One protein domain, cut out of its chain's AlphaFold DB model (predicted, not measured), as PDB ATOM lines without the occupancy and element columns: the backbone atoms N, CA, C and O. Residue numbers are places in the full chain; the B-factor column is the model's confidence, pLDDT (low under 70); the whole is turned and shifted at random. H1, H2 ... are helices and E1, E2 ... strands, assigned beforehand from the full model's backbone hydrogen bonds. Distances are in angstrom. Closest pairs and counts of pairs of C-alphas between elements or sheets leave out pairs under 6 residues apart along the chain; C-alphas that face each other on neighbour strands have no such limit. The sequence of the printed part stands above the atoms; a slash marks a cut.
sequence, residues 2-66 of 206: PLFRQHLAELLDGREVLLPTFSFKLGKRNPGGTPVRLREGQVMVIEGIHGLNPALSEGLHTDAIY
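This is residues 2 to 66 of the 206 residues of a protein of Faecalibacterium sp. CAG:74 (UniProt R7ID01). Little regular structure is found here: one short helix, H1, lies between a small two-stranded hairpin, E1 and E2, and a long unnamed stretch, residues 38 to 66, that loops round to its other side. The hairpin's loop sticks out at residues 23 to 28. The 65 printed residues run H1, E1, E2, a mixed class with 19 residues in named elements; the sheet E1 - E2 is antiparallel. The whole is only just compact, close to loose, with radius of gyration of the C-alphas 12.9 A, and elongated, 38 by 25 by 19 A.

Find C-alpha 2 at (-38.399, -1.469, -35.570); from there H1, residues 2 to 12, runs 15.6 A. E1, residues 16 to 19, spans 9.3 A. E2, residues 34 to 37, spans 10.0 A and ends at (-40.029, -17.343, -45.244).

In the hairpin E1 and E2, at 144 degrees, look for N 17 and O 36, 2.9 A apart, within hydrogen-bond range. The closest C-alphas of H1 and E1 are His 7 and Val 17, 6.1 A. Every O i to N i+4 pair in H1 is within range.

The C-alphas farthest apart, Leu 26 and Asp 63, are 38.0 A apart. The printed part has no cut. The link E1 to E2 is long. Residue 62 is under pLDDT 70.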
ATOM      1  N   PRO A   2     -37.019  -0.974 -35.419       86.94
ATOM      2  CA  PRO A   2     -38.399  -1.469 -35.570       86.94
ATOM      3  C   PRO A   2     -38.609  -2.491 -36.698       86.94
ATOM      4  O   PRO A   2     -39.153  -3.560 -36.450       86.94
ATOM      5  N   LEU A   3     -38.095  -2.209 -37.901       89.94
ATOM      6  CA  LEU A   3     -38.263  -3.094 -39.062       89.94
ATOM      7  C   LEU A   3     -37.641  -4.484 -38.857       89.94
ATOM      8  O   LEU A   3     -38.227  -5.483 -39.245       89.94
ATOM      9  N   PHE A   4     -36.456  -4.546 -38.244       90.62
ATOM     10  CA  PHE A   4     -35.777  -5.817 -37.992       90.62
ATOM     11  C   PHE A   4     -36.607  -6.703 -37.061       90.62
ATOM     12  O   PHE A   4     -36.845  -7.861 -37.377       90.62
ATOM     13  N   ARG A   5     -37.098  -6.140 -35.948       88.50
ATOM     14  CA  ARG A   5     -37.926  -6.888 -34.993       88.50
ATOM     15  C   ARG A   5     -39.254  -7.324 -35.594       88.50
ATOM     16  O   ARG A   5     -39.678  -8.443 -35.344       88.50
ATOM     17  N   GLN A   6     -39.877  -6.463 -36.398       90.94
ATOM     18  CA  GLN A   6     -41.091  -6.821 -37.125       90.94
ATOM     19  C   GLN A   6     -40.841  -8.032 -38.031       90.94
ATOM     20  O   GLN A   6     -41.550  -9.025 -37.917       90.94
ATOM     21  N   HIS A   7     -39.805  -7.978 -38.873       92.88
ATOM     22  CA  HIS A   7     -39.489  -9.087 -39.772       92.88
ATOM     23  C   HIS A   7     -39.130 -10.363 -39.007       92.88
ATOM     24  O   HIS A   7     -39.512 -11.450 -39.421       92.88
ATOM     25  N   LEU A   8     -38.412 -10.243 -37.889       90.94
ATOM     26  CA  LEU A   8     -38.046 -11.388 -37.063       90.94
ATOM     27  C   LEU A   8     -39.283 -12.064 -36.457       90.94
ATOM     28  O   LEU A   8     -39.401 -13.281 -36.538       90.94
ATOM     29  N   ALA A   9     -40.232 -11.289 -35.924       89.75
ATOM     30  CA  ALA A   9     -41.497 -11.822 -35.420       89.75
ATOM     31  C   ALA A   9     -42.345 -12.457 -36.540       89.75
ATOM     32  O   ALA A   9     -42.841 -13.566 -36.382       89.75
ATOM     33  N   GLU A  10     -42.460 -11.799 -37.698       92.62
ATOM     34  CA  GLU A  10     -43.194 -12.328 -38.855       92.62
ATOM     35  C   GLU A  10     -42.585 -13.639 -39.378       92.62
ATOM     36  O   GLU A  10     -43.321 -14.574 -39.689       92.62
ATOM     37  N   LEU A  11     -41.253 -13.741 -39.422       93.00
ATOM     38  CA  LEU A  11     -40.558 -14.970 -39.805       93.00
ATOM     39  C   LEU A  11     -40.780 -16.095 -38.788       93.00
ATOM     40  O   LEU A  11     -41.004 -17.230 -39.199       93.00
ATOM     41  N   LEU A  12     -40.749 -15.800 -37.484       89.38
ATOM     42  CA  LEU A  12     -41.022 -16.787 -36.430       89.38
ATOM     43  C   LEU A  12     -42.481 -17.277 -36.449       89.38
ATOM     44  O   LEU A  12     -42.729 -18.445 -36.166       89.38
ATOM     45  N   ASP A  13     -43.421 -16.433 -36.882       90.50
ATOM     46  CA  ASP A  13     -44.818 -16.800 -37.165       90.50
ATOM     47  C   ASP A  13     -44.987 -17.588 -38.485       90.50
ATOM     48  O   ASP A  13     -46.106 -17.914 -38.890       90.50
ATOM     49  N   GLY A  14     -43.897 -17.859 -39.212       91.94
ATOM     50  CA  GLY A  14     -43.921 -18.551 -40.499       91.94
ATOM     51  C   GLY A  14     -44.506 -17.720 -41.645       91.94
ATOM     52  O   GLY A  14     -44.926 -18.296 -42.657       91.94
ATOM     53  N   ARG A  15     -44.558 -16.389 -41.508       95.31
ATOM     54  CA  ARG A  15     -44.967 -15.457 -42.570       95.31
ATOM     55  C   ARG A  15     -43.794 -15.148 -43.497       95.31
ATOM     56  O   ARG A  15     -42.627 -15.356 -43.166       95.31
ATOM     57  N   GLU A  16     -44.126 -14.677 -44.691       96.75
ATOM     58  CA  GLU A  16     -43.140 -14.194 -45.653       96.75
ATOM     59  C   GLU A  16     -42.859 -12.707 -45.419       96.75
ATOM     60  O   GLU A  16     -43.785 -11.926 -45.200       96.75
ATOM     61  N   VAL A  17     -41.586 -12.323 -45.493       95.88
ATOM     62  CA  VAL A  17     -41.125 -10.936 -45.369       95.88
ATOM     63  C   VAL A  17     -40.264 -10.559 -46.569       95.88
ATOM     64  O   VAL A  17     -39.577 -11.404 -47.139       95.88
ATOM     65  N   LEU A  18     -40.239  -9.276 -46.929       95.00
ATOM     66  CA  LEU A  18     -39.329  -8.758 -47.955       95.00
ATOM     67  C   LEU A  18     -38.054  -8.229 -47.295       95.00
ATOM     68  O   LEU A  18     -37.998  -7.082 -46.837       95.00
ATOM     69  N   LEU A  19     -37.012  -9.060 -47.240       93.19
ATOM     70  CA  LEU A  19     -35.739  -8.664 -46.654       93.19
ATOM     71  C   LEU A  19     -35.054  -7.589 -47.507       93.19
ATOM     72  O   LEU A  19     -34.849  -7.764 -48.708       93.19
ATOM     73  N   PRO A  20     -34.668  -6.456 -46.907       91.75
ATOM     74  CA  PRO A  20     -33.979  -5.408 -47.633       91.75
ATOM     75  C   PRO A  20     -32.564  -5.845 -48.012       91.75
ATOM     76  O   PRO A  20     -31.812  -6.303 -47.157       91.75
ATOM     77  N   THR A  21     -32.159  -5.599 -49.255       89.94
ATOM     78  CA  THR A  21     -30.767  -5.790 -49.677       89.94
ATOM     79  C   THR A  21     -30.022  -4.457 -49.645       89.94
ATOM     80  O   THR A  21     -30.564  -3.409 -50.008       89.94
ATOM     81  N   PHE A  22     -28.785  -4.459 -49.152       87.69
ATOM     82  CA  PHE A  22     -27.941  -3.266 -49.093       87.69
ATOM     83  C   PHE A  22     -26.910  -3.296 -50.221       87.69
ATOM     84  O   PHE A  22     -26.198  -4.281 -50.388       87.69
ATOM     85  N   SER A  23     -26.808  -2.212 -50.989       83.94
ATOM     86  CA  SER A  23     -25.764  -2.066 -51.998       83.94
ATOM     87  C   SER A  23     -24.561  -1.353 -51.402       83.94
ATOM     88  O   SER A  23     -24.598  -0.143 -51.182       83.94
ATOM     89  N   PHE A  24     -23.466  -2.089 -51.208       76.31
ATOM     90  CA  PHE A  24     -22.191  -1.509 -50.781       76.31
ATOM     91  C   PHE A  24     -21.628  -0.517 -51.805       76.31
ATOM     92  O   PHE A  24     -21.016   0.472 -51.419       76.31
ATOM     93  N   LYS A  25     -21.896  -0.728 -53.101       78.38
ATOM     94  CA  LYS A  25     -21.487   0.192 -54.171       78.38
ATOM     95  C   LYS A  25     -22.234   1.528 -54.111       78.38
ATOM     96  O   LYS A  25     -21.648   2.563 -54.401       78.38
ATOM     97  N   LEU A  26     -23.525   1.505 -53.766       82.31
ATOM     98  CA  LEU A  26     -24.371   2.707 -53.712       82.31
ATOM     99  C   LEU A  26     -24.502   3.300 -52.302       82.31
ATOM    100  O   LEU A  26     -25.100   4.363 -52.153       82.31
ATOM    101  N   GLY A  27     -24.017   2.601 -51.273       82.69
ATOM    102  CA  GLY A  27     -24.143   3.001 -49.871       82.69
ATOM    103  C   GLY A  27     -25.588   3.075 -49.365       82.69
ATOM    104  O   GLY A  27     -25.855   3.768 -48.385       82.69
ATOM    105  N   LYS A  28     -26.542   2.410 -50.031       89.06
ATOM    106  CA  LYS A  28     -27.972   2.492 -49.696       89.06
ATOM    107  C   LYS A  28     -28.708   1.177 -49.924       89.06
ATOM    108  O   LYS A  28     -28.236   0.286 -50.629       89.06
ATOM    109  N   ARG A  29     -29.902   1.080 -49.334       88.50
ATOM    110  CA  ARG A  29     -30.845  -0.023 -49.554       88.50
ATOM    111  C   ARG A  29     -31.308  -0.046 -51.018       88.50
ATOM    112  O   ARG A  29     -31.680   0.997 -51.557       88.50
ATOM    113  N   ASN A  30     -31.305  -1.224 -51.633       87.69
ATOM    114  CA  ASN A  30     -31.872  -1.443 -52.959       87.69
ATOM    115  C   ASN A  30     -33.408  -1.496 -52.901       87.69
ATOM    116  O   ASN A  30     -33.978  -1.936 -51.897       87.69
ATOM    117  N   PRO A  31     -34.096  -1.077 -53.976       79.06
ATOM    118  CA  PRO A  31     -35.526  -1.319 -54.123       79.06
ATOM    119  C   PRO A  31     -35.816  -2.820 -54.321       79.06
ATOM    120  O   PRO A  31     -34.997  -3.530 -54.896       79.06
ATOM    121  N   GLY A  32     -36.995  -3.281 -53.880       79.62
ATOM    122  CA  GLY A  32     -37.507  -4.629 -54.180       79.62
ATOM    123  C   GLY A  32     -36.870  -5.757 -53.368       79.62
ATOM    124  O   GLY A  32     -36.235  -6.627 -53.944       79.62
ATOM    125  N   GLY A  33     -37.033  -5.736 -52.039       86.75
ATOM    126  CA  GLY A  33     -36.455  -6.731 -51.123       86.75
ATOM    127  C   GLY A  33     -36.692  -8.197 -51.517       86.75
ATOM    128  O   GLY A  33     -37.581  -8.521 -52.297       86.75
ATOM    129  N   THR A  34     -35.890  -9.091 -50.952       91.94
ATOM    130  CA  THR A  34     -35.935 -10.524 -51.251       91.94
ATOM    131  C   THR A  34     -37.010 -11.203 -50.398       91.94
ATOM    132  O   THR A  34     -36.936 -11.088 -49.172       91.94
ATOM    133  N   PRO A  35     -37.993 -11.908 -50.991       94.50
ATOM    134  CA  PRO A  35     -38.977 -12.660 -50.224       94.50
ATOM    135  C   PRO A  35     -38.296 -13.808 -49.481       94.50
ATOM    136  O   PRO A  35     -37.601 -14.630 -50.080       94.50
ATOM    137  N   VAL A  36     -38.486 -13.850 -48.166       95.19
ATOM    138  CA  VAL A  36     -37.947 -14.886 -47.285       95.19
ATOM    139  C   VAL A  36     -39.041 -15.361 -46.347       95.19
ATOM    140  O   VAL A  36     -39.784 -14.562 -45.782       95.19
ATOM    141  N   ARG A  37     -39.112 -16.677 -46.163       95.69
ATOM    142  CA  ARG A  37     -40.029 -17.343 -45.244       95.69
ATOM    143  C   ARG A  37     -39.276 -18.436 -44.500       95.69
ATOM    144  O   ARG A  37     -38.673 -19.297 -45.141       95.69
ATOM    145  N   LEU A  38     -39.337 -18.415 -43.172       94.44
ATOM    146  CA  LEU A  38     -38.784 -19.482 -42.344       94.44
ATOM    147  C   LEU A  38     -39.739 -20.681 -42.382       94.44
ATOM    148  O   LEU A  38     -40.920 -20.547 -42.058       94.44
ATOM    149  N   ARG A  39     -39.254 -21.840 -42.834       93.19
ATOM    150  CA  ARG A  39     -40.040 -23.082 -42.841       93.19
ATOM    151  C   ARG A  39     -39.857 -23.832 -41.528       93.19
ATOM    152  O   ARG A  39     -38.859 -23.658 -40.832       93.19
ATOM    153  N   GLU A  40     -40.811 -24.704 -41.222       90.88
ATOM    154  CA  GLU A  40     -40.727 -25.589 -40.063       90.88
ATOM    155  C   GLU A  40     -39.417 -26.398 -40.081       90.88
ATOM    156  O   GLU A  40     -38.998 -26.909 -41.122       90.88
ATOM    157  N   GLY A  41     -38.738 -26.458 -38.932       89.56
ATOM    158  CA  GLY A  41     -37.454 -27.146 -38.768       89.56
ATOM    159  C   GLY A  41     -36.224 -26.407 -39.312       89.56
ATOM    160  O   GLY A  41     -35.112 -26.905 -39.146       89.56
ATOM    161  N   GLN A  42     -36.372 -25.234 -39.939       92.94
ATOM    162  CA  GLN A  42     -35.225 -24.435 -40.380       92.94
ATOM    163  C   GLN A  42     -34.661 -23.565 -39.255       92.94
ATOM    164  O   GLN A  42     -35.391 -23.039 -38.417       92.94
ATOM    165  N   VAL A  43     -33.344 -23.364 -39.288       91.31
ATOM    166  CA  VAL A  43     -32.634 -22.440 -38.400       91.31
ATOM    167  C   VAL A  43     -32.379 -21.134 -39.143       91.31
ATOM    168  O   VAL A  43     -31.964 -21.139 -40.301       91.31
ATOM    169  N   MET A  44     -32.604 -20.011 -38.465       91.25
ATOM    170  CA  MET A  44     -32.224 -18.693 -38.959       91.25
ATOM    171  C   MET A  44     -30.851 -18.317 -38.407       91.25
ATOM    172  O   MET A  44     -30.657 -18.287 -37.195       91.25
ATOM    173  N   VAL A  45     -29.913 -17.990 -39.294       93.31
ATOM    174  CA  VAL A  45     -28.613 -17.433 -38.910       93.31
ATOM    175  C   VAL A  45     -28.637 -15.937 -39.188       93.31
ATOM    176  O   VAL A  45     -28.875 -15.513 -40.316       93.31
ATOM    177  N   ILE A  46     -28.408 -15.138 -38.147       91.88
ATOM    178  CA  ILE A  46     -28.337 -13.680 -38.245       91.88
ATOM    179  C   ILE A  46     -26.919 -13.258 -37.883       91.88
ATOM    180  O   ILE A  46     -26.489 -13.414 -36.742       91.88
ATOM    181  N   GLU A  47     -26.205 -12.700 -38.853       92.69
ATOM    182  CA  GLU A  47     -24.871 -12.148 -38.653       92.69
ATOM    183  C   GLU A  47     -24.931 -10.617 -38.613       92.69
ATOM    184  O   GLU A  47     -25.652  -9.970 -39.377       92.69
ATOM    185  N   GLY A  48     -24.155 -10.014 -37.716       92.00
ATOM    186  CA  GLY A  48     -23.955  -8.576 -37.701       92.00
ATOM    187  C   GLY A  48     -23.247  -8.098 -36.444       92.00
ATOM    188  O   GLY A  48     -23.287  -8.736 -35.393       92.00
ATOM    189  N   ILE A  49     -22.651  -6.910 -36.532       91.69
ATOM    190  CA  ILE A  49     -21.875  -6.310 -35.436       91.69
ATOM    191  C   ILE A  49     -22.699  -6.033 -34.168       91.69
ATOM    192  O   ILE A  49     -22.130  -5.862 -33.099       91.69
ATOM    193  N   HIS A  50     -24.030  -6.013 -34.264       91.94
ATOM    194  CA  HIS A  50     -24.931  -5.806 -33.127       91.94
ATOM    195  C   HIS A  50     -25.608  -7.090 -32.637       91.94
ATOM    196  O   HIS A  50     -26.481  -6.988 -31.787       91.94
ATOM    197  N   GLY A  51     -25.240  -8.275 -33.141       91.00
ATOM    198  CA  GLY A  51     -25.972  -9.532 -32.907       91.00
ATOM    199  C   GLY A  51     -26.205  -9.908 -31.436       91.00
ATOM    200  O   GLY A  51     -27.162 -10.610 -31.130       91.00
ATOM    201  N   LEU A  52     -25.377  -9.400 -30.517       92.75
ATOM    202  CA  LEU A  52     -25.499  -9.638 -29.072       92.75
ATOM    203  C   LEU A  52     -26.273  -8.549 -28.319       92.75
ATOM    204  O   LEU A  52     -26.518  -8.684 -27.119       92.75
ATOM    205  N   ASN A  53     -26.642  -7.461 -28.996       92.31
ATOM    206  CA  ASN A  53     -27.375  -6.361 -28.390       92.31
ATOM    207  C   ASN A  53     -28.809  -6.820 -28.057       92.31
ATOM    208  O   ASN A  53     -29.567  -7.140 -28.980       92.31
ATOM    209  N   PRO A  54     -29.229  -6.801 -26.775       89.44
ATOM    210  CA  PRO A  54     -30.564  -7.240 -26.363       89.44
ATOM    211  C   PRO A  54     -31.712  -6.515 -27.073       89.44
ATOM    212  O   PRO A  54     -32.786  -7.088 -27.234       89.44
ATOM    213  N   ALA A  55     -31.486  -5.289 -27.564       89.00
ATOM    214  CA  ALA A  55     -32.477  -4.525 -28.320       89.00
ATOM    215  C   ALA A  55     -32.921  -5.206 -29.633       89.00
ATOM    216  O   ALA A  55     -33.974  -4.856 -30.179       89.00
ATOM    217  N   LEU A  56     -32.130  -6.158 -30.156       87.12
ATOM    218  CA  LEU A  56     -32.491  -6.973 -31.322       87.12
ATOM    219  C   LEU A  56     -33.506  -8.069 -30.987       87.12
ATOM    220  O   LEU A  56     -34.362  -8.358 -31.818       87.12
ATOM    221  N   SER A  57     -33.412  -8.662 -29.795       83.81
ATOM    222  CA  SER A  57     -34.252  -9.784 -29.356       83.81
ATOM    223  C   SER A  57     -35.344  -9.385 -28.363       83.81
ATOM    224  O   SER A  57     -35.988 -10.244 -27.769       83.81
ATOM    225  N   GLU A  58     -35.533  -8.087 -28.143       84.81
ATOM    226  CA  GLU A  58     -36.560  -7.550 -27.256       84.81
ATOM    227  C   GLU A  58     -37.954  -8.050 -27.673       84.81
ATOM    228  O   GLU A  58     -38.382  -7.837 -28.809       84.81
ATOM    229  N   GLY A  59     -38.652  -8.718 -26.750       79.31
ATOM    230  CA  GLY A  59     -39.984  -9.289 -26.981       79.31
ATOM    231  C   GLY A  59     -40.001 -10.721 -27.533       79.31
ATOM    232  O   GLY A  59     -41.084 -11.255 -27.743       79.31
ATOM    233  N   LEU A  60     -38.843 -11.353 -27.744       80.12
ATOM    234  CA  LEU A  60     -38.753 -12.760 -28.148       80.12
ATOM    235  C   LEU A  60     -38.489 -13.678 -26.951       80.12
ATOM    236  O   LEU A  60     -37.797 -13.297 -26.006       80.12
ATOM    237  N   HIS A  61     -38.993 -14.913 -27.020       74.56
ATOM    238  CA  HIS A  61     -38.639 -15.960 -26.061       74.56
ATOM    239  C   HIS A  61     -37.141 -16.280 -26.175       74.56
ATOM    240  O   HIS A  61     -36.661 -16.684 -27.234       74.56
ATOM    241  N   THR A  62     -36.399 -16.094 -25.084       68.94
ATOM    242  CA  THR A  62     -34.935 -16.245 -25.047       68.94
ATOM    243  C   THR A  62     -34.467 -17.654 -25.382       68.94
ATOM    244  O   THR A  62     -33.397 -17.800 -25.964       68.94
ATOM    245  N   ASP A  63     -35.283 -18.662 -25.080       81.12
ATOM    246  CA  ASP A  63     -34.933 -20.083 -25.205       81.12
ATOM    247  C   ASP A  63     -34.809 -20.543 -26.668       81.12
ATOM    248  O   ASP A  63     -34.227 -21.586 -26.948       81.12
ATOM    249  N   ALA A  64     -35.323 -19.751 -27.613       81.88
ATOM    250  CA  ALA A  64     -35.193 -19.996 -29.047       81.88
ATOM    251  C   ALA A  64     -33.951 -19.328 -29.670       81.88
ATOM    252  O   ALA A  64     -33.722 -19.456 -30.873       81.88
ATOM    253  N   ILE A  65     -33.166 -18.581 -28.885       90.56
ATOM    254  CA  ILE A  65     -32.053 -17.769 -29.382       90.56
ATOM    255  C   ILE A  65     -30.744 -18.310 -28.828       90.56
ATOM    256  O   ILE A  65     -30.522 -18.295 -27.622       90.56
ATOM    257  N   TYR A  66     -29.846 -18.686 -29.735       93.62
ATOM    258  CA  TYR A  66     -28.480 -19.067 -29.406       93.62
ATOM    259  C   TYR A  66     -27.497 -18.031 -29.948       93.62
ATOM    260  O   TYR A  66     -27.442 -17.771 -31.152       93.62
TER     261      TYR A  66